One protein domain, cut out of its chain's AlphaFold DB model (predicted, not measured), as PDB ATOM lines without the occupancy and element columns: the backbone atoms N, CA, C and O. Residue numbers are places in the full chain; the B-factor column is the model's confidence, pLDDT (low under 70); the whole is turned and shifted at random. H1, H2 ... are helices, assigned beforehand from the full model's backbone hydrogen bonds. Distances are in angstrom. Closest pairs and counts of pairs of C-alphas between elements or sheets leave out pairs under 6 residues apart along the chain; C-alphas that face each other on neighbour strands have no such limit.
ATOM      1  N   LEU A  19     200.453  91.077  58.518       42.31
ATOM      2  CA  LEU A  19     200.257  89.751  57.912       42.31
ATOM      3  C   LEU A  19     199.000  89.119  58.530       42.31
ATOM      4  O   LEU A  19     198.824  89.198  59.747       42.31
ATOM      5  N   PRO A  20     198.126  88.475  57.738       46.41
ATOM      6  CA  PRO A  20     196.920  87.864  58.268       46.41
ATOM      7  C   PRO A  20     197.290  86.883  59.386       46.41
ATOM      8  O   PRO A  20     197.907  85.848  59.143       46.41
ATOM      9  N   ASN A  21     196.884  87.206  60.616       55.72
ATOM     10  CA  ASN A  21     197.135  86.427  61.836       55.72
ATOM     11  C   ASN A  21     196.466  85.031  61.838       55.72
ATOM     12  O   ASN A  21     196.436  84.372  62.876       55.72
ATOM     13  N   SER A  22     195.928  84.558  60.705       73.88
ATOM     14  CA  SER A  22     195.386  83.206  60.559       73.88
ATOM     15  C   SER A  22     196.377  82.308  59.806       73.88
ATOM     16  O   SER A  22     196.632  82.518  58.612       73.88
ATOM     17  N   PRO A  23     196.889  81.248  60.457       80.94
ATOM     18  CA  PRO A  23     197.674  80.194  59.815       80.94
ATOM     19  C   PRO A  23     196.994  79.585  58.582       80.94
ATOM     20  O   PRO A  23     197.682  79.155  57.655       80.94
ATOM     21  N   MET A  24     195.657  79.597  58.515       88.06
ATOM     22  CA  MET A  24     194.925  79.130  57.338       88.06
ATOM     23  C   MET A  24     195.077  80.051  56.126       88.06
ATOM     24  O   MET A  24     195.225  79.544  55.016       88.06
ATOM     25  N   ILE A  25     195.111  81.378  56.289       89.94
ATOM     26  CA  ILE A  25     195.329  82.298  55.154       89.94
ATOM     27  C   ILE A  25     196.730  82.080  54.567       89.94
ATOM     28  O   ILE A  25     196.894  81.958  53.350       89.94
ATOM     29  N   MET A  26     197.736  81.919  55.432       89.12
ATOM     30  CA  MET A  26     199.094  81.571  55.009       89.12
ATOM     31  C   MET A  26     199.143  80.206  54.304       89.12
ATOM     32  O   MET A  26     199.780  80.075  53.259       89.12
ATOM     33  N   PHE A  27     198.426  79.204  54.820       92.19
ATOM     34  CA  PHE A  27     198.276  77.898  54.177       92.19
ATOM     35  C   PHE A  27     197.688  78.001  52.758       92.19
ATOM     36  O   PHE A  27     198.251  77.421  51.824       92.19
ATOM     37  N   TYR A  28     196.599  78.756  52.570       93.88
ATOM     38  CA  TYR A  28     195.985  78.978  51.256       93.88
ATOM     39  C   TYR A  28     196.954  79.683  50.294       93.88
ATOM     40  O   TYR A  28     197.154  79.219  49.173       93.88
ATOM     41  N   SER A  29     197.630  80.738  50.755       93.50
ATOM     42  CA  SER A  29     198.617  81.484  49.961       93.50
ATOM     43  C   SER A  29     199.774  80.604  49.475       93.50
ATOM     44  O   SER A  29     200.085  80.568  48.279       93.50
ATOM     45  N   ILE A  30     200.388  79.829  50.375       92.75
ATOM     46  CA  ILE A  30     201.517  78.962  50.013       92.75
ATOM     47  C   ILE A  30     201.052  77.805  49.125       92.75
ATOM     48  O   ILE A  30     201.730  77.487  48.149       92.75
ATOM     49  N   THR A  31     199.876  77.227  49.387       93.19
ATOM     50  CA  THR A  31     199.303  76.193  48.511       93.19
ATOM     51  C   THR A  31     199.100  76.724  47.094       93.19
ATOM     52  O   THR A  31     199.507  76.073  46.130       93.19
ATOM     53  N   LEU A  32     198.510  77.914  46.939       94.38
ATOM     54  CA  LEU A  32     198.296  78.517  45.624       94.38
ATOM     55  C   LEU A  32     199.624  78.734  44.886       94.38
ATOM     56  O   LEU A  32     199.719  78.491  43.682       94.38
ATOM     57  N   LYS A  33     200.680  79.118  45.613       93.19
ATOM     58  CA  LYS A  33     202.037  79.222  45.069       93.19
ATOM     59  C   LYS A  33     202.581  77.866  44.603       93.19
ATOM     60  O   LYS A  33     203.178  77.815  43.525       93.19
ATOM     61  N   SER A  34     202.357  76.786  45.353       93.75
ATOM     62  CA  SER A  34     202.743  75.425  44.947       93.75
ATOM     63  C   SER A  34     201.994  74.983  43.688       93.75
ATOM     64  O   SER A  34     202.623  74.508  42.746       93.75
ATOM     65  N   ILE A  35     200.683  75.239  43.605       93.38
ATOM     66  CA  ILE A  35     199.873  74.970  42.402       93.38
ATOM     67  C   ILE A  35     200.398  75.768  41.203       93.38
ATOM     68  O   ILE A  35     200.591  75.215  40.123       93.38
ATOM     69  N   ASN A  36     200.688  77.057  41.379       92.50
ATOM     70  CA  ASN A  36     201.223  77.894  40.306       92.50
ATOM     71  C   ASN A  36     202.609  77.413  39.839       92.50
ATOM     72  O   ASN A  36     202.910  77.417  38.649       92.50
ATOM     73  N   THR A  37     203.454  76.970  40.770       92.06
ATOM     74  CA  THR A  37     204.773  76.400  40.451       92.06
ATOM     75  C   THR A  37     204.625  75.113  39.652       92.06
ATOM     76  O   THR A  37     205.245  74.974  38.600       92.06
ATOM     77  N   PHE A  38     203.748  74.215  40.099       92.88
ATOM     78  CA  PHE A  38     203.401  72.990  39.387       92.88
ATOM     79  C   PHE A  38     202.920  73.274  37.957       92.88
ATOM     80  O   PHE A  38     203.428  72.675  37.010       92.88
ATOM     81  N   LEU A  39     202.008  74.237  37.789       92.38
ATOM     82  CA  LEU A  39     201.496  74.638  36.479       92.38
ATOM     83  C   LEU A  39     202.612  75.132  35.556       92.38
ATOM     84  O   LEU A  39     202.731  74.638  34.441       92.38
ATOM     85  N   LYS A  40     203.466  76.047  36.028       92.38
ATOM     86  CA  LYS A  40     204.593  76.576  35.239       92.38
ATOM     87  C   LYS A  40     205.574  75.493  34.808       92.38
ATOM     88  O   LYS A  40     206.073  75.537  33.688       92.38
ATOM     89  N   VAL A  41     205.862  74.539  35.694       90.88
ATOM     90  CA  VAL A  41     206.765  73.421  35.392       90.88
ATOM     91  C   VAL A  41     206.169  72.529  34.305       90.88
ATOM     92  O   VAL A  41     206.882  72.154  33.380       90.88
ATOM     93  N   ILE A  42     204.871  72.221  34.379       88.31
ATOM     94  CA  ILE A  42     204.212  71.347  33.401       88.31
ATOM     95  C   ILE A  42     204.028  72.030  32.049       88.31
ATOM     96  O   ILE A  42     204.250  71.401  31.016       88.31
ATOM     97  N   THR A  43     203.618  73.297  32.031       88.25
ATOM     98  CA  THR A  43     203.402  74.019  30.773       88.25
ATOM     99  C   THR A  43     204.708  74.498  30.146       88.25
ATOM    100  O   THR A  43     204.740  74.785  28.950       88.25
ATOM    101  N   ASN A  44     205.789  74.572  30.932       86.75
ATOM    102  CA  ASN A  44     207.062  75.191  30.568       86.75
ATOM    103  C   ASN A  44     206.891  76.636  30.063       86.75
ATOM    104  O   ASN A  44     207.584  77.087  29.148       86.75
ATOM    105  N   LYS A  45     205.931  77.372  30.638       84.69
ATOM    106  CA  LYS A  45     205.659  78.766  30.283       84.69
ATOM    107  C   LYS A  45     205.565  79.665  31.500       84.69
ATOM    108  O   LYS A  45     205.187  79.262  32.598       84.69
ATOM    109  N   ASN A  46     205.856  80.936  31.253       80.62
ATOM    110  CA  ASN A  46     205.526  82.031  32.145       80.62
ATOM    111  C   ASN A  46     204.336  82.778  31.543       80.62
ATOM    112  O   ASN A  46     204.452  83.386  30.484       80.62
ATOM    113  N   GLY A  47     203.190  82.711  32.209       78.06
ATOM    114  CA  GLY A  47     201.970  83.403  31.807       78.06
ATOM    115  C   GLY A  47     201.179  83.853  33.028       78.06
ATOM    116  O   GLY A  47     201.533  83.525  34.164       78.06
ATOM    117  N   ASN A  48     200.106  84.611  32.793       86.06
ATOM    118  CA  ASN A  48     199.123  84.871  33.842       86.06
ATOM    119  C   ASN A  48     198.409  83.564  34.248       86.06
ATOM    120  O   ASN A  48     198.435  82.566  33.521       86.06
ATOM    121  N   SER A  49     197.789  83.572  35.426       89.50
ATOM    122  CA  SER A  49     197.189  82.391  36.053       89.50
ATOM    123  C   SER A  49     196.188  81.657  35.145       89.50
ATOM    124  O   SER A  49     196.249  80.434  35.012       89.50
ATOM    125  N   LEU A  50     195.316  82.398  34.452       90.19
ATOM    126  CA  LEU A  50     194.337  81.837  33.518       90.19
ATOM    127  C   LEU A  50     194.988  81.161  32.301       90.19
ATOM    128  O   LEU A  50     194.531  80.101  31.874       90.19
ATOM    129  N   CYS A  51     196.047  81.753  31.741       89.62
ATOM    130  CA  CYS A  51     196.788  81.165  30.623       89.62
ATOM    131  C   CYS A  51     197.411  79.822  31.024       89.62
ATOM    132  O   CYS A  51     197.214  78.822  30.338       89.62
ATOM    133  N   LEU A  52     198.066  79.778  32.190       90.75
ATOM    134  CA  LEU A  52     198.686  78.558  32.712       90.75
ATOM    135  C   LEU A  52     197.674  77.423  32.907       90.75
ATOM    136  O   LEU A  52     197.959  76.281  32.551       90.75
ATOM    137  N   ILE A  53     196.482  77.723  33.433       90.25
ATOM    138  CA  ILE A  53     195.433  76.706  33.577       90.25
ATOM    139  C   ILE A  53     194.918  76.215  32.227       90.25
ATOM    140  O   ILE A  53     194.726  75.013  32.067       90.25
ATOM    141  N   ARG A  54     194.693  77.107  31.256       88.94
ATOM    142  CA  ARG A  54     194.221  76.702  29.922       88.94
ATOM    143  C   ARG A  54     195.208  75.749  29.257       88.94
ATOM    144  O   ARG A  54     194.806  74.689  28.796       88.94
ATOM    145  N   GLU A  55     196.493  76.079  29.310       88.81
ATOM    146  CA  GLU A  55     197.548  75.230  28.758       88.81
ATOM    147  C   GLU A  55     197.656  73.886  29.478       88.81
ATOM    148  O   GLU A  55     197.830  72.855  28.837       88.81
ATOM    149  N   TYR A  56     197.522  73.874  30.805       89.25
ATOM    150  CA  TYR A  56     197.498  72.631  31.572       89.25
ATOM    151  C   TYR A  56     196.334  71.720  31.163       89.25
ATOM    152  O   TYR A  56     196.533  70.517  30.986       89.25
ATOM    153  N   LEU A  57     195.139  72.283  30.967       87.44
ATOM    154  CA  LEU A  57     193.968  71.539  30.497       87.44
ATOM    155  C   LEU A  57     194.194  70.972  29.091       87.44
ATOM    156  O   LEU A  57     193.951  69.787  28.877       87.44
ATOM    157  N   ASP A  58     194.747  71.773  28.178       85.38
ATOM    158  CA  ASP A  58     195.091  71.318  26.828       85.38
ATOM    159  C   ASP A  58     196.146  70.191  26.867       85.38
ATOM    160  O   ASP A  58     196.069  69.229  26.102       85.38
ATOM    161  N   ILE A  59     197.130  70.256  27.774       84.81
ATOM    162  CA  ILE A  59     198.113  69.177  27.971       84.81
ATOM    163  C   ILE A  59     197.411  67.898  28.428       84.81
ATOM    164  O   ILE A  59     197.654  66.847  27.842       84.81
ATOM    165  N   ILE A  60     196.541  67.960  29.437       83.00
ATOM    166  CA  ILE A  60     195.837  66.776  29.954       83.00
ATOM    167  C   ILE A  60     194.964  66.129  28.878       83.00
ATOM    168  O   ILE A  60     195.008  64.909  28.727       83.00
ATOM    169  N   GLU A  61     194.213  66.929  28.115       78.50
ATOM    170  CA  GLU A  61     193.375  66.446  27.010       78.50
ATOM    171  C   GLU A  61     194.224  65.690  25.963       78.50
ATOM    172  O   GLU A  61     193.821  64.631  25.479       78.50
ATOM    173  N   ASN A  62     195.447  66.167  25.690       71.19
ATOM    174  CA  ASN A  62     196.380  65.575  24.724       71.19
ATOM    175  C   ASN A  62     197.251  64.420  25.277       71.19
ATOM    176  O   ASN A  62     197.762  63.607  24.500       71.19
ATOM    177  N   VAL A  63     197.466  64.327  26.597       61.66
ATOM    178  CA  VAL A  63     198.288  63.277  27.247       61.66
ATOM    179  C   VAL A  63     197.654  61.888  27.133       61.66
ATOM    180  O   VAL A  63     198.378  60.894  27.193       61.66
ATOM    181  N   ASN A  64     196.358  61.802  26.819       57.97
ATOM    182  CA  ASN A  64     195.649  60.554  26.509       57.97
ATOM    183  C   ASN A  64     196.227  59.749  25.314       57.97
ATOM    184  O   ASN A  64     195.681  58.706  24.964       57.97
ATOM    185  N   MET A  65     197.335  60.189  24.699       51.69
ATOM    186  CA  MET A  65     197.945  59.578  23.512       51.69
ATOM    187  C   MET A  65     199.304  58.882  23.749       51.69
ATOM    188  O   MET A  65     199.741  58.146  22.865       51.69
ATOM    189  N   SER A  66     200.006  59.059  24.888       66.31
ATOM    190  CA  SER A  66     201.256  58.302  25.140       66.31
ATOM    191  C   SER A  66     201.588  57.999  26.612       66.31
ATOM    192  O   SER A  66     201.595  58.866  27.485       66.31
ATOM    193  N   SER A  67     201.972  56.743  26.875       70.50
ATOM    194  CA  SER A  67     202.290  56.213  28.215       70.50
ATOM    195  C   SER A  67     203.502  56.872  28.890       70.50
ATOM    196  O   SER A  67     203.593  56.900  30.119       70.50
ATOM    197  N   LEU A  68     204.437  57.419  28.103       68.31
ATOM    198  CA  LEU A  68     205.615  58.128  28.613       68.31
ATOM    199  C   LEU A  68     205.222  59.467  29.258       68.31
ATOM    200  O   LEU A  68     205.641  59.753  30.378       68.31
ATOM    201  N   LYS A  69     204.356  60.242  28.590       77.06
ATOM    202  CA  LYS A  69     203.883  61.544  29.082       77.06
ATOM    203  C   LYS A  69     203.015  61.401  30.331       77.06
ATOM    204  O   LYS A  69     203.119  62.201  31.254       77.06
ATOM    205  N   GLU A  70     202.207  60.345  30.402       80.25
ATOM    206  CA  GLU A  70     201.414  60.037  31.596       80.25
ATOM    207  C   GLU A  70     202.307  59.742  32.817       80.25
ATOM    208  O   GLU A  70     202.017  60.160  33.940       80.25
ATOM    209  N   LYS A  71     203.435  59.047  32.612       82.88
ATOM    210  CA  LYS A  71     204.398  58.760  33.683       82.88
ATOM    211  C   LYS A  71     205.079  60.033  34.192       82.88
ATOM    212  O   LYS A  71     205.214  60.193  35.404       82.88
ATOM    213  N   GLU A  72     205.480  60.928  33.295       85.25
ATOM    214  CA  GLU A  72     206.061  62.227  33.659       85.25
ATOM    215  C   GLU A  72     205.059  63.099  34.424       85.25
ATOM    216  O   GLU A  72     205.377  63.593  35.505       85.25
ATOM    217  N   LEU A  73     203.817  63.201  33.940       86.56
ATOM    218  CA  LEU A  73     202.745  63.926  34.624       86.56
ATOM    219  C   LEU A  73     202.491  63.383  36.039       86.56
ATOM    220  O   LEU A  73     202.345  64.153  36.989       86.56
ATOM    221  N   ASN A  74     202.483  62.058  36.201       87.69
ATOM    222  CA  ASN A  74     202.332  61.429  37.512       87.69
ATOM    223  C   ASN A  74     203.500  61.751  38.458       87.69
ATOM    224  O   ASN A  74     203.263  61.948  39.648       87.69
ATOM    225  N   ASN A  75     204.734  61.875  37.959       89.38
ATOM    226  CA  ASN A  75     205.863  62.309  38.787       89.38
ATOM    227  C   ASN A  75     205.688  63.755  39.274       89.38
ATOM    228  O   ASN A  75     205.898  64.027  40.454       89.38
ATOM    229  N   TYR A  76     205.245  64.673  38.409       91.12
ATOM    230  CA  TYR A  76     204.956  66.050  38.826       91.12
ATOM    231  C   TYR A  76     203.843  66.118  39.874       91.12
ATOM    232  O   TYR A  76     203.941  66.888  40.828       91.12
ATOM    233  N   ARG A  77     202.802  65.286  39.740       92.12
ATOM    234  CA  ARG A  77     201.718  65.180  40.730       92.12
ATOM    235  C   ARG A  77     202.211  64.665  42.076       92.12
ATOM    236  O   ARG A  77     201.836  65.219  43.100       92.12
ATOM    237  N   LEU A  78     203.074  63.647  42.081       92.19
ATOM    238  CA  LEU A  78     203.691  63.139  43.309       92.19
ATOM    239  C   LEU A  78     204.516  64.224  44.012       92.19
ATOM    240  O   LEU A  78     204.389  64.382  45.225       92.19
ATOM    241  N   ASN A  79     205.286  65.014  43.260       92.56
ATOM    242  CA  ASN A  79     206.034  66.141  43.822       92.56
ATOM    243  C   ASN A  79     205.097  67.201  44.421       92.56
ATOM    244  O   ASN A  79     205.317  67.632  45.549       92.56
ATOM    245  N   LEU A  80     204.009  67.553  43.722       94.56
ATOM    246  CA  LEU A  80     203.002  68.477  44.251       94.56
ATOM    247  C   LEU A  80     202.399  67.967  45.569       94.56
ATOM    248  O   LEU A  80     202.214  68.752  46.495       94.56
ATOM    249  N   ILE A  81     202.108  66.667  45.688       94.88
ATOM    250  CA  ILE A  81     201.581  66.099  46.938       94.88
ATOM    251  C   ILE A  81     202.572  66.289  48.086       94.88
ATOM    252  O   ILE A  81     202.161  66.707  49.169       94.88
ATOM    253  N   GLU A  82     203.853  65.984  47.874       92.50
ATOM    254  CA  GLU A  82     204.862  66.137  48.926       92.50
ATOM    255  C   GLU A  82     205.051  67.606  49.318       92.50
ATOM    256  O   GLU A  82     205.064  67.912  50.511       92.50
ATOM    257  N   ASP A  83     205.080  68.523  48.347       92.88
ATOM    258  CA  ASP A  83     205.136  69.963  48.615       92.88
ATOM    259  C   ASP A  83     203.954  70.407  49.486       92.88
ATOM    260  O   ASP A  83     204.135  71.071  50.507       92.88
ATOM    261  N   LEU A  84     202.731  69.998  49.137       95.00
ATOM    262  CA  LEU A  84     201.533  70.338  49.906       95.00
ATOM    263  C   LEU A  84     201.547  69.718  51.308       95.00
ATOM    264  O   LEU A  84     201.164  70.376  52.275       95.00
ATOM    265  N   ARG A  85     202.020  68.476  51.457       93.69
ATOM    266  CA  ARG A  85     202.167  67.834  52.774       93.69
ATOM    267  C   ARG A  85     203.169  68.573  53.653       93.69
ATOM    268  O   ARG A  85     202.883  68.781  54.832       93.69
ATOM    269  N   LEU A  86     204.298  69.009  53.095       90.75
ATOM    270  CA  LEU A  86     205.283  69.823  53.809       90.75
ATOM    271  C   LEU A  86     204.672  71.149  54.267       90.75
ATOM    272  O   LEU A  86     204.805  71.505  55.440       90.75
ATOM    273  N   VAL A  87     203.934  71.836  53.389       91.69
ATOM    274  CA  VAL A  87     203.203  73.061  53.748       91.69
ATOM    275  C   VAL A  87     202.263  72.797  54.926       91.69
ATOM    276  O   VAL A  87     202.320  73.518  55.921       91.69
ATOM    277  N   ILE A  88     201.470  71.726  54.887       92.31
ATOM    278  CA  ILE A  88     200.571  71.376  55.994       92.31
ATOM    279  C   ILE A  88     201.343  71.171  57.302       92.31
ATOM    280  O   ILE A  88     200.973  71.753  58.320       92.31
ATOM    281  N   ILE A  89     202.433  70.397  57.284       89.94
ATOM    282  CA  ILE A  89     203.252  70.132  58.479       89.94
ATOM    283  C   ILE A  89     203.783  71.435  59.082       89.94
ATOM    284  O   ILE A  89     203.739  71.605  60.302       89.94
ATOM    285  N   THR A  90     204.234  72.380  58.250       86.88
ATOM    286  CA  THR A  90     204.698  73.686  58.746       86.88
ATOM    287  C   THR A  90     203.588  74.486  59.433       86.88
ATOM    288  O   THR A  90     203.864  75.181  60.412       86.88
ATOM    289  N   MET A  91     202.334  74.320  58.996       88.50
ATOM    290  CA  MET A  91     201.159  75.024  59.526       88.50
ATOM    291  C   MET A  91     200.515  74.337  60.740       88.50
ATOM    292  O   MET A  91     199.784  74.979  61.492       88.50
ATOM    293  N   LEU A  92     200.837  73.066  61.023       86.00
ATOM    294  CA  LEU A  92     200.341  72.336  62.206       86.00
ATOM    295  C   LEU A  92     200.790  72.931  63.555       86.00
ATOM    296  O   LEU A  92     200.310  72.497  64.610       86.00
ATOM    297  N   LYS A  93     201.687  73.924  63.528       80.56
ATOM    298  CA  LYS A  93     202.088  74.734  64.686       80.56
ATOM    299  C   LYS A  93     201.004  75.727  65.141       80.56
ATOM    300  O   LYS A  93     201.194  76.353  66.176       80.56
ATOM    301  N   THR A  94     199.889  75.862  64.412       77.56
ATOM    302  CA  THR A  94     198.741  76.684  64.835       77.56
ATOM    303  C   THR A  94     198.195  76.259  66.209       77.56
ATOM    304  O   THR A  94     198.130  75.067  66.536       77.56
ATOM    305  N   ASN A  95     197.790  77.253  67.007       79.06
ATOM    306  CA  ASN A  95     197.136  77.055  68.303       79.06
ATOM    307  C   ASN A  95     195.629  76.774  68.163       79.06
ATOM    308  O   ASN A  95     195.011  76.285  69.111       79.06
ATOM    309  N   ASP A  96     195.029  77.041  66.997       86.12
ATOM    310  CA  ASP A  96     193.613  76.770  66.756       86.12
ATOM    311  C   ASP A  96     193.370  75.260  66.579       86.12
ATOM    312  O   ASP A  96     193.879  74.614  65.658       86.12
ATOM    313  N   LYS A  97     192.562  74.674  67.473       87.75
ATOM    314  CA  LYS A  97     192.256  73.234  67.468       87.75
ATOM    315  C   LYS A  97     191.480  72.791  66.223       87.75
ATOM    316  O   LYS A  97     191.712  71.676  65.751       87.75
ATOM    317  N   LYS A  98     190.567  73.618  65.702       89.38
ATOM    318  CA  LYS A  98     189.750  73.291  64.523       89.38
ATOM    319  C   LYS A  98     190.604  73.324  63.262       89.38
ATOM    320  O   LYS A  98     190.596  72.349  62.513       89.38
ATOM    321  N   GLU A  99     191.390  74.384  63.071       88.88
ATOM    322  CA  GLU A  99     192.320  74.489  61.936       88.88
ATOM    323  C   GLU A  99     193.345  73.351  61.963       88.88
ATOM    324  O   GLU A  99     193.558  72.670  60.962       88.88
ATOM    325  N   LYS A 100     193.921  73.069  63.138       90.75
ATOM    326  CA  LYS A 100     194.871  71.966  63.315       90.75
ATOM    327  C   LYS A 100     194.259  70.609  62.977       90.75
ATOM    328  O   LYS A 100     194.920  69.789  62.342       90.75
ATOM    329  N   SER A 101     193.020  70.354  63.398       91.31
ATOM    330  CA  SER A 101     192.308  69.115  63.068       91.31
ATOM    331  C   SER A 101     192.077  68.986  61.561       91.31
ATOM    332  O   SER A 101     192.331  67.925  60.993       91.31
ATOM    333  N   LEU A 102     191.655  70.070  60.907       91.69
ATOM    334  CA  LEU A 102     191.429  70.102  59.463       91.69
ATOM    335  C   LEU A 102     192.728  69.865  58.677       91.69
ATOM    336  O   LEU A 102     192.768  69.037  57.770       91.69
ATOM    337  N   LEU A 103     193.819  70.524  59.070       93.06
ATOM    338  CA  LEU A 103     195.144  70.328  58.480       93.06
ATOM    339  C   LEU A 103     195.636  68.882  58.652       93.06
ATOM    340  O   LEU A 103     196.123  68.285  57.695       93.06
ATOM    341  N   LYS A 104     195.457  68.267  59.832       92.81
ATOM    342  CA  LYS A 104     195.775  66.840  60.037       92.81
ATOM    343  C   LYS A 104     194.974  65.935  59.100       92.81
ATOM    344  O   LYS A 104     195.537  64.998  58.536       92.81
ATOM    345  N   GLN A 105     193.687  66.227  58.912       93.62
ATOM    346  CA  GLN A 105     192.834  65.487  57.986       93.62
ATOM    347  C   GLN A 105     193.344  65.612  56.543       93.62
ATOM    348  O   GLN A 105     193.520  64.595  55.873       93.62
ATOM    349  N   TYR A 106     193.661  66.825  56.084       95.19
ATOM    350  CA  TYR A 106     194.251  67.051  54.762       95.19
ATOM    351  C   TYR A 106     195.579  66.317  54.582       95.19
ATOM    352  O   TYR A 106     195.768  65.647  53.569       95.19
ATOM    353  N   HIS A 107     196.473  66.372  55.572       95.00
ATOM    354  CA  HIS A 107     197.738  65.641  55.522       95.00
ATOM    355  C   HIS A 107     197.511  64.131  55.393       95.00
ATOM    356  O   HIS A 107     198.142  63.484  54.556       95.00
ATOM    357  N   SER A 108     196.594  63.574  56.190       95.19
ATOM    358  CA  SER A 108     196.266  62.149  56.159       95.19
ATOM    359  C   SER A 108     195.708  61.718  54.800       95.19
ATOM    360  O   SER A 108     196.158  60.714  54.243       95.19
ATOM    361  N   ILE A 109     194.799  62.509  54.224       95.69
ATOM    362  CA  ILE A 109     194.217  62.255  52.899       95.69
ATOM    363  C   ILE A 109     195.292  62.301  51.805       95.69
ATOM    364  O   ILE A 109     195.396  61.373  51.003       95.69
ATOM    365  N   LEU A 110     196.135  63.338  51.795       95.50
ATOM    366  CA  LEU A 110     197.223  63.457  50.825       95.50
ATOM    367  C   LEU A 110     198.252  62.331  50.964       95.50
ATOM    368  O   LEU A 110     198.768  61.847  49.958       95.50
ATOM    369  N   HIS A 111     198.525  61.878  52.190       94.81
ATOM    370  CA  HIS A 111     199.396  60.731  52.415       94.81
ATOM    371  C   HIS A 111     198.813  59.454  51.789       94.81
ATOM    372  O   HIS A 111     199.535  58.739  51.097       94.81
ATOM    373  N   LEU A 112     197.510  59.198  51.955       94.81
ATOM    374  CA  LEU A 112     196.858  58.043  51.330       94.81
ATOM    375  C   LEU A 112     196.920  58.115  49.800       94.81
ATOM    376  O   LEU A 112     197.295  57.139  49.151       94.81
ATOM    377  N   ILE A 113     196.608  59.279  49.221       93.81
ATOM    378  CA  ILE A 113     196.681  59.495  47.768       93.81
ATOM    379  C   ILE A 113     198.097  59.202  47.258       93.81
ATOM    380  O   ILE A 113     198.261  58.397  46.341       93.81
ATOM    381  N   ASN A 114     199.124  59.761  47.901       92.94
ATOM    382  CA  ASN A 114     200.526  59.513  47.561       92.94
ATOM    383  C   ASN A 114     200.867  58.014  47.550       92.94
ATOM    384  O   ASN A 114     201.436  57.512  46.581       92.94
ATOM    385  N   LEU A 115     200.471  57.278  48.594       92.12
ATOM    386  CA  LEU A 115     200.716  55.838  48.683       92.12
ATOM    387  C   LEU A 115     199.989  55.058  47.580       92.12
ATOM    388  O   LEU A 115     200.585  54.178  46.967       92.12
ATOM    389  N   THR A 116     198.738  55.409  47.264       90.12
ATOM    390  CA  THR A 116     197.973  54.738  46.193       90.12
ATOM    391  C   THR A 116     198.489  55.037  44.782       90.12
ATOM    392  O   THR A 116     198.341  54.203  43.885       90.12
ATOM    393  N   MET A 117     199.111  56.200  44.565       87.38
ATOM    394  CA  MET A 117     199.719  56.565  43.280       87.38
ATOM    395  C   MET A 117     201.072  55.872  43.047       87.38
ATOM    396  O   MET A 117     201.493  55.695  41.899       87.38
ATOM    397  N   ARG A 118     201.752  55.419  44.108       83.44
ATOM    398  CA  ARG A 118     203.011  54.666  44.013       83.44
ATOM    399  C   ARG A 118     202.731  53.219  43.582       83.44
ATOM    400  O   ARG A 118     202.227  52.403  44.339       83.44
ATOM    401  N   ARG A 119     203.109  52.859  42.349       61.25
ATOM    402  CA  ARG A 119     202.766  51.578  41.679       61.25
ATOM    403  C   ARG A 119     203.335  50.276  42.302       61.25
ATOM    404  O   ARG A 119     203.243  49.239  41.656       61.25
ATOM    405  N   LYS A 120     203.977  50.287  43.479       64.62
ATOM    406  CA  LYS A 120     204.863  49.181  43.924       64.62
ATOM    407  C   LYS A 120     204.494  48.470  45.233       64.62
ATOM    408  O   LYS A 120     205.220  47.558  45.616       64.62
ATOM    409  N   THR A 121     203.403  48.822  45.906       71.62
ATOM    410  CA  THR A 121     203.058  48.251  47.220       71.62
ATOM    411  C   THR A 121     201.711  47.529  47.200       71.62
ATOM    412  O   THR A 121     200.795  47.887  46.460       71.62
ATOM    413  N   SER A 122     201.593  46.457  47.991       82.75
ATOM    414  CA  SER A 122     200.315  45.764  48.185       82.75
ATOM    415  C   SER A 122     199.319  46.685  48.898       82.75
ATOM    416  O   SER A 122     199.717  47.559  49.668       82.75
ATOM    417  N   LEU A 123     198.015  46.473  48.695       86.00
ATOM    418  CA  LEU A 123     196.993  47.288  49.363       86.00
ATOM    419  C   LEU A 123     197.091  47.212  50.896       86.00
ATOM    420  O   LEU A 123     196.897  48.220  51.570       86.00
ATOM    421  N   TYR A 124     197.453  46.041  51.435       87.94
ATOM    422  CA  TYR A 124     197.776  45.888  52.854       87.94
ATOM    423  C   TYR A 124     198.884  46.859  53.272       87.94
ATOM    424  O   TYR A 124     198.674  47.642  54.191       87.94
ATOM    425  N   SER A 125     200.020  46.858  52.565       87.62
ATOM    426  CA  SER A 125     201.156  47.739  52.866       87.62
ATOM    427  C   SER A 125     200.763  49.216  52.824       87.62
ATOM    428  O   SER A 125     201.174  49.965  53.699       87.62
ATOM    429  N   ILE A 126     199.943  49.623  51.849       90.25
ATOM    430  CA  ILE A 126     199.449  51.002  51.722       90.25
ATOM    431  C   ILE A 126     198.627  51.406  52.950       90.25
ATOM    432  O   ILE A 126     198.897  52.431  53.570       90.25
ATOM    433  N   ILE A 127     197.619  50.606  53.311       92.06
ATOM    434  CA  ILE A 127     196.714  50.931  54.423       92.06
ATOM    435  C   ILE A 127     197.454  50.860  55.757       92.06
ATOM    436  O   ILE A 127     197.238  51.700  56.626       92.06
ATOM    437  N   ASN A 128     198.343  49.881  55.900       91.44
ATOM    438  CA  ASN A 128     199.181  49.703  57.070       91.44
ATOM    439  C   ASN A 128     200.070  50.926  57.330       91.44
ATOM    440  O   ASN A 128     200.003  51.529  58.400       91.44
ATOM    441  N   GLU A 129     200.853  51.325  56.327       92.06
ATOM    442  CA  GLU A 129     201.738  52.487  56.403       92.06
ATOM    443  C   GLU A 129     200.938  53.765  56.689       92.06
ATOM    444  O   GLU A 129     201.307  54.566  57.554       92.06
ATOM    445  N   TRP A 130     199.796  53.931  56.016       94.69
ATOM    446  CA  TRP A 130     198.919  55.081  56.202       94.69
ATOM    447  C   TRP A 130     198.341  55.175  57.623       94.69
ATOM    448  O   TRP A 130     198.429  56.245  58.237       94.69
ATOM    449  N   LEU A 131     197.787  54.077  58.154       94.31
ATOM    450  CA  LEU A 131     197.230  54.012  59.510       94.31
ATOM    451  C   LEU A 131     198.300  54.326  60.550       94.31
ATOM    452  O   LEU A 131     198.094  55.180  61.406       94.31
ATOM    453  N   ASN A 132     199.461  53.688  60.439       90.38
ATOM    454  CA  ASN A 132     200.533  53.822  61.422       90.38
ATOM    455  C   ASN A 132     201.209  55.198  61.408       90.38
ATOM    456  O   ASN A 132     201.755  55.621  62.423       90.38
ATOM    457  N   THR A 133     201.136  55.917  60.288       89.38
ATOM    458  CA  THR A 133     201.677  57.279  60.181       89.38
ATOM    459  C   THR A 133     200.693  58.343  60.667       89.38
ATOM    460  O   THR A 133     201.111  59.356  61.222       89.38
ATOM    461  N   ASN A 134     199.388  58.159  60.435       89.62
ATOM    462  CA  ASN A 134     198.394  59.219  60.654       89.62
ATOM    463  C   ASN A 134     197.479  58.998  61.865       89.62
ATOM    464  O   ASN A 134     196.929  59.966  62.391       89.62
ATOM    465  N   HIS A 135     197.308  57.755  62.309       88.25
ATOM    466  CA  HIS A 135     196.413  57.383  63.399       88.25
ATOM    467  C   HIS A 135     197.232  56.755  64.520       88.25
ATOM    468  O   HIS A 135     197.415  55.540  64.560       88.25
ATOM    469  N   ASN A 254     186.524  56.413  48.701       92.69
ATOM    470  CA  ASN A 254     186.529  56.832  47.302       92.69
ATOM    471  C   ASN A 254     187.952  56.947  46.724       92.69
ATOM    472  O   ASN A 254     188.148  56.624  45.551       92.69
ATOM    473  N   ILE A 255     188.954  57.305  47.537       92.19
ATOM    474  CA  ILE A 255     190.376  57.252  47.147       92.19
ATOM    475  C   ILE A 255     190.805  55.808  46.863       92.19
ATOM    476  O   ILE A 255     191.363  55.528  45.802       92.19
ATOM    477  N   LEU A 256     190.510  54.874  47.773       90.06
ATOM    478  CA  LEU A 256     190.895  53.466  47.626       90.06
ATOM    479  C   LEU A 256     190.193  52.785  46.435       90.06
ATOM    480  O   LEU A 256     190.834  52.032  45.701       90.06
ATOM    481  N   LYS A 257     188.913  53.108  46.190       88.31
ATOM    482  CA  LYS A 257     188.145  52.679  45.001       88.31
ATOM    483  C   LYS A 257     188.576  53.366  43.706       88.31
ATOM    484  O   LYS A 257     188.121  52.969  42.637       88.31
ATOM    485  N   LYS A 258     189.428  54.396  43.779       87.88
ATOM    486  CA  LYS A 258     189.773  55.281  42.652       87.88
ATOM    487  C   LYS A 258     188.534  55.905  41.990       87.88
ATOM    488  O   LYS A 258     188.527  56.163  40.788       87.88
ATOM    489  N   ASN A 259     187.485  56.170  42.769       89.19
ATOM    490  CA  ASN A 259     186.260  56.800  42.286       89.19
ATOM    491  C   ASN A 259     186.417  58.329  42.274       89.19
ATOM    492  O   ASN A 259     185.884  59.035  43.128       89.19
ATOM    493  N   ILE A 260     187.184  58.834  41.304       86.38
ATOM    494  CA  ILE A 260     187.566  60.254  41.202       86.38
ATOM    495  C   ILE A 260     186.335  61.160  41.071       86.38
ATOM    496  O   ILE A 260     186.285  62.223  41.687       86.38
ATOM    497  N   LYS A 261     185.317  60.722  40.317       85.81
ATOM    498  CA  LYS A 261     184.076  61.482  40.133       85.81
ATOM    499  C   LYS A 261     183.371  61.704  41.471       85.81
ATOM    500  O   LYS A 261     183.150  62.846  41.861       85.81
ATOM    501  N   LYS A 262     183.093  60.623  42.209       89.75
ATOM    502  CA  LYS A 262     182.448  60.722  43.524       89.75
ATOM    503  C   LYS A 262     183.314  61.493  44.514       89.75
ATOM    504  O   LYS A 262     182.800  62.312  45.265       89.75
ATOM    505  N   LEU A 263     184.629  61.279  44.475       89.38
ATOM    506  CA  LEU A 263     185.590  61.992  45.309       89.38
ATOM    507  C   LEU A 263     185.525  63.516  45.087       89.38
ATOM    508  O   LEU A 263     185.567  64.268  46.059       89.38
ATOM    509  N   SER A 264     185.381  63.964  43.838       86.25
ATOM    510  CA  SER A 264     185.190  65.377  43.494       86.25
ATOM    511  C   SER A 264     183.840  65.930  43.966       86.25
ATOM    512  O   SER A 264     183.785  67.070  44.410       86.25
ATOM    513  N   GLU A 265     182.771  65.131  43.920       87.19
ATOM    514  CA  GLU A 265     181.435  65.534  44.389       87.19
ATOM    515  C   GLU A 265     181.377  65.713  45.916       87.19
ATOM    516  O   GLU A 265     180.713  66.622  46.412       87.19
ATOM    517  N   VAL A 266     182.055  64.842  46.672       90.25
ATOM    518  CA  VAL A 266     181.998  64.847  48.148       90.25
ATOM    519  C   VAL A 266     183.064  65.737  48.792       90.25
ATOM    520  O   VAL A 266     182.884  66.199  49.920       90.25
ATOM    521  N   SER A 267     184.169  66.001  48.092       90.06
ATOM    522  CA  SER A 267     185.220  66.901  48.572       90.06
ATOM    523  C   SER A 267     184.806  68.357  48.379       90.06
ATOM    524  O   SER A 267     184.302  68.740  47.329       90.06
ATOM    525  N   LYS A 268     185.068  69.202  49.381       84.62
ATOM    526  CA  LYS A 268     184.745  70.638  49.337       84.62
ATOM    527  C   LYS A 268     185.997  71.508  49.288       84.62
ATOM    528  O   LYS A 268     187.076  71.091  49.722       84.62
ATOM    529  N   ASP A 269     185.819  72.730  48.794       86.06
ATOM    530  CA  ASP A 269     186.799  73.814  48.810       86.06
ATOM    531  C   ASP A 269     188.189  73.377  48.286       86.06
ATOM    532  O   ASP A 269     188.351  72.842  47.187       86.06
ATOM    533  N   TRP A 270     189.211  73.584  49.119       92.19
ATOM    534  CA  TRP A 270     190.616  73.294  48.872       92.19
ATOM    535  C   TRP A 270     190.898  71.830  48.545       92.19
ATOM    536  O   TRP A 270     191.716  71.546  47.676       92.19
ATOM    537  N   LEU A 271     190.241  70.892  49.233       92.88
ATOM    538  CA  LEU A 271     190.533  69.478  49.023       92.88
ATOM    539  C   LEU A 271     190.098  69.055  47.617       92.88
ATOM    540  O   LEU A 271     190.847  68.363  46.930       92.88
ATOM    541  N   ASN A 272     188.935  69.536  47.168       91.50
ATOM    542  CA  ASN A 272     188.471  69.300  45.803       91.50
ATOM    543  C   ASN A 272     189.443  69.902  44.782       91.50
ATOM    544  O   ASN A 272     189.828  69.216  43.838       91.50
ATOM    545  N   LEU A 273     189.916  71.133  45.021       92.44
ATOM    546  CA  LEU A 273     190.908  71.791  44.164       92.44
ATOM    547  C   LEU A 273     192.144  70.915  43.963       92.44
ATOM    548  O   LEU A 273     192.549  70.658  42.832       92.44
ATOM    549  N   VAL A 274     192.725  70.426  45.060       92.50
ATOM    550  CA  VAL A 274     193.914  69.572  45.004       92.50
ATOM    551  C   VAL A 274     193.612  68.271  44.263       92.50
ATOM    552  O   VAL A 274     194.378  67.881  43.388       92.50
ATOM    553  N   ILE A 275     192.474  67.633  44.538       90.81
ATOM    554  CA  ILE A 275     192.067  66.384  43.878       90.81
ATOM    555  C   ILE A 275     191.976  66.544  42.354       90.81
ATOM    556  O   ILE A 275     192.470  65.667  41.644       90.81
ATOM    557  N   GLN A 276     191.457  67.670  41.844       89.06
ATOM    558  CA  GLN A 276     191.431  67.937  40.397       89.06
ATOM    559  C   GLN A 276     192.843  67.961  39.785       89.06
ATOM    560  O   GLN A 276     193.064  67.417  38.703       89.06
ATOM    561  N   PHE A 277     193.831  68.543  40.468       89.50
ATOM    562  CA  PHE A 277     195.214  68.573  39.969       89.50
ATOM    563  C   PHE A 277     195.897  67.196  40.023       89.50
ATOM    564  O   PHE A 277     196.694  66.851  39.139       89.50
ATOM    565  N   LEU A 278     195.569  66.382  41.027       89.00
ATOM    566  CA  LEU A 278     196.170  65.060  41.219       89.00
ATOM    567  C   LEU A 278     195.592  63.988  40.290       89.00
ATOM    568  O   LEU A 278     196.338  63.125  39.834       89.00
ATOM    569  N   TYR A 279     194.300  64.051  39.973       83.50
ATOM    570  CA  TYR A 279     193.609  63.006  39.208       83.50
ATOM    571  C   TYR A 279     193.100  63.448  37.831       83.50
ATOM    572  O   TYR A 279     192.450  62.661  37.149       83.50
ATOM    573  N   SER A 280     193.487  64.652  37.400       75.44
ATOM    574  CA  SER A 280     192.961  65.383  36.241       75.44
ATOM    575  C   SER A 280     191.579  65.995  36.508       75.44
ATOM    576  O   SER A 280     190.712  65.330  37.075       75.44
ATOM    577  N   PRO A 281     191.354  67.247  36.079       68.38
ATOM    578  CA  PRO A 281     190.067  67.894  36.217       68.38
ATOM    579  C   PRO A 281     189.015  67.234  35.326       68.38
ATOM    580  O   PRO A 281     189.307  66.852  34.191       68.38
ATOM    581  N   VAL A 282     187.783  67.141  35.832       66.00
ATOM    582  CA  VAL A 282     186.641  66.597  35.073       66.00
ATOM    583  C   VAL A 282     186.240  67.545  33.939       66.00
ATOM    584  O   VAL A 282     185.936  67.099  32.833       66.00
ATOM    585  N   SER A 283     186.289  68.858  34.184       73.94
ATOM    586  CA  SER A 283     186.083  69.884  33.165       73.94
ATOM    587  C   SER A 283     186.725  71.221  33.550       73.94
ATOM    588  O   SER A 283     187.062  71.471  34.711       73.94
ATOM    589  N   ARG A 284     186.861  72.126  32.569       81.50
ATOM    590  CA  ARG A 284     187.336  73.502  32.810       81.50
ATOM    591  C   ARG A 284     186.397  74.273  33.738       81.50
ATOM    592  O   ARG A 284     186.861  75.048  34.569       81.50
ATOM    593  N   LYS A 285     185.088  74.051  33.581       84.50
ATOM    594  CA  LYS A 285     184.050  74.702  34.378       84.50
ATOM    595  C   LYS A 285     184.170  74.303  35.845       84.50
ATOM    596  O   LYS A 285     184.247  75.186  36.686       84.50
TER     597      LYS A 285
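Overview. This is residues 19 to 135 and 254 to 285 of the 503 residues of an uncharacterized protein of Nosema bombycis (strain CQ1 / CVCC 102059) (UniProt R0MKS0). Four helices, H1, H3, H4 and H5, follow one another side by side as a broad slab, each running opposite to the one before; H7 lies over one face of the slab, at H1, H3 and H4, and H6 packs on H7 farther out. H2 slants across one end of H1. The printed part has 149 residues with seven named helices, H1 to H7 in chain order, and no named strand; the class is all helix. It is compact, with a radius of gyration of the C-alphas of 15.9 A, and its C-alphas span 45 by 44 by 25 A.

Along the chain. The longest helix, H3, covers residues 67 to 91 and measures 36.5 A from C-alpha 67 at (202.290, 56.213, 28.215) to C-alpha 91. H1, residues 23 to 43, is 30.2 A long and begins with C-alpha 23 at (197.674, 80.194, 59.815). H4, residues 97 to 117, is 30.3 A long. H2, residues 49 to 63, measures 21.1 A, and H5, residues 123 to 134, 16.5 A. H6 covers residues 260 to 266; H7, residues 269 to 279, measures 16.0 A and ends with C-alpha 279 at (193.609, 63.006, 39.208).

Arrangement. H3 is the hub, touching H1, H4 and H7. H1, H3, H4 and H7 form a bundle, helices side by side at shallow tilts. H3 and H1 touch, closest at the C-alphas of Met 91 and Pro 23, 6.2 A apart, with a shallow tilt of 18 degrees, opposite ways. H3 and H4 form a helical hairpin, tilted 22 degrees, with the C-alphas of Arg 85 and His 107 closest at 5.7 A. H3 and H7 only just touch, with 3 pairs of C-alphas within 8 A and residues 77 to 81 of H3 alone; the closest are those of Arg 77 and Leu 278, 5.6 A apart. H1 and H7 are near each other. H4, with residues 108 to 116 alone, touches H5 in a second hairpin, where the C-alphas of Ser 108 and Asn 134 are closest at 5.8 A. H6 and H7 form a third hairpin, tilted 3 degrees, with Ser 264 and Asn 272 closest at 5.6 A between C-alphas. H1, with residues 36 to 43 alone, touches H2 at a steep tilt of 53 degrees; the C-alphas of Thr 43 and Tyr 56 are closest at 6.1 A. H2 and H5 are apart. In each of H1 to H7 every O i to N i+4 pair is within hydrogen-bond range.

Size, cuts and confidence. The C-alphas farthest apart are those of Met 65 and Asn 95, at 48.1 A. Residues 136 to 253 are not printed, and C-alphas 135 and 254 are 18.9 A apart across this cut, which lies in the link from H5 to H6. The links that are printed whole are tight. Mean pLDDT of the printed part is 86.3; 12 residues are under 70: 19 to 21, 63 to 66, 68, 119 to 120 and 281 to 282.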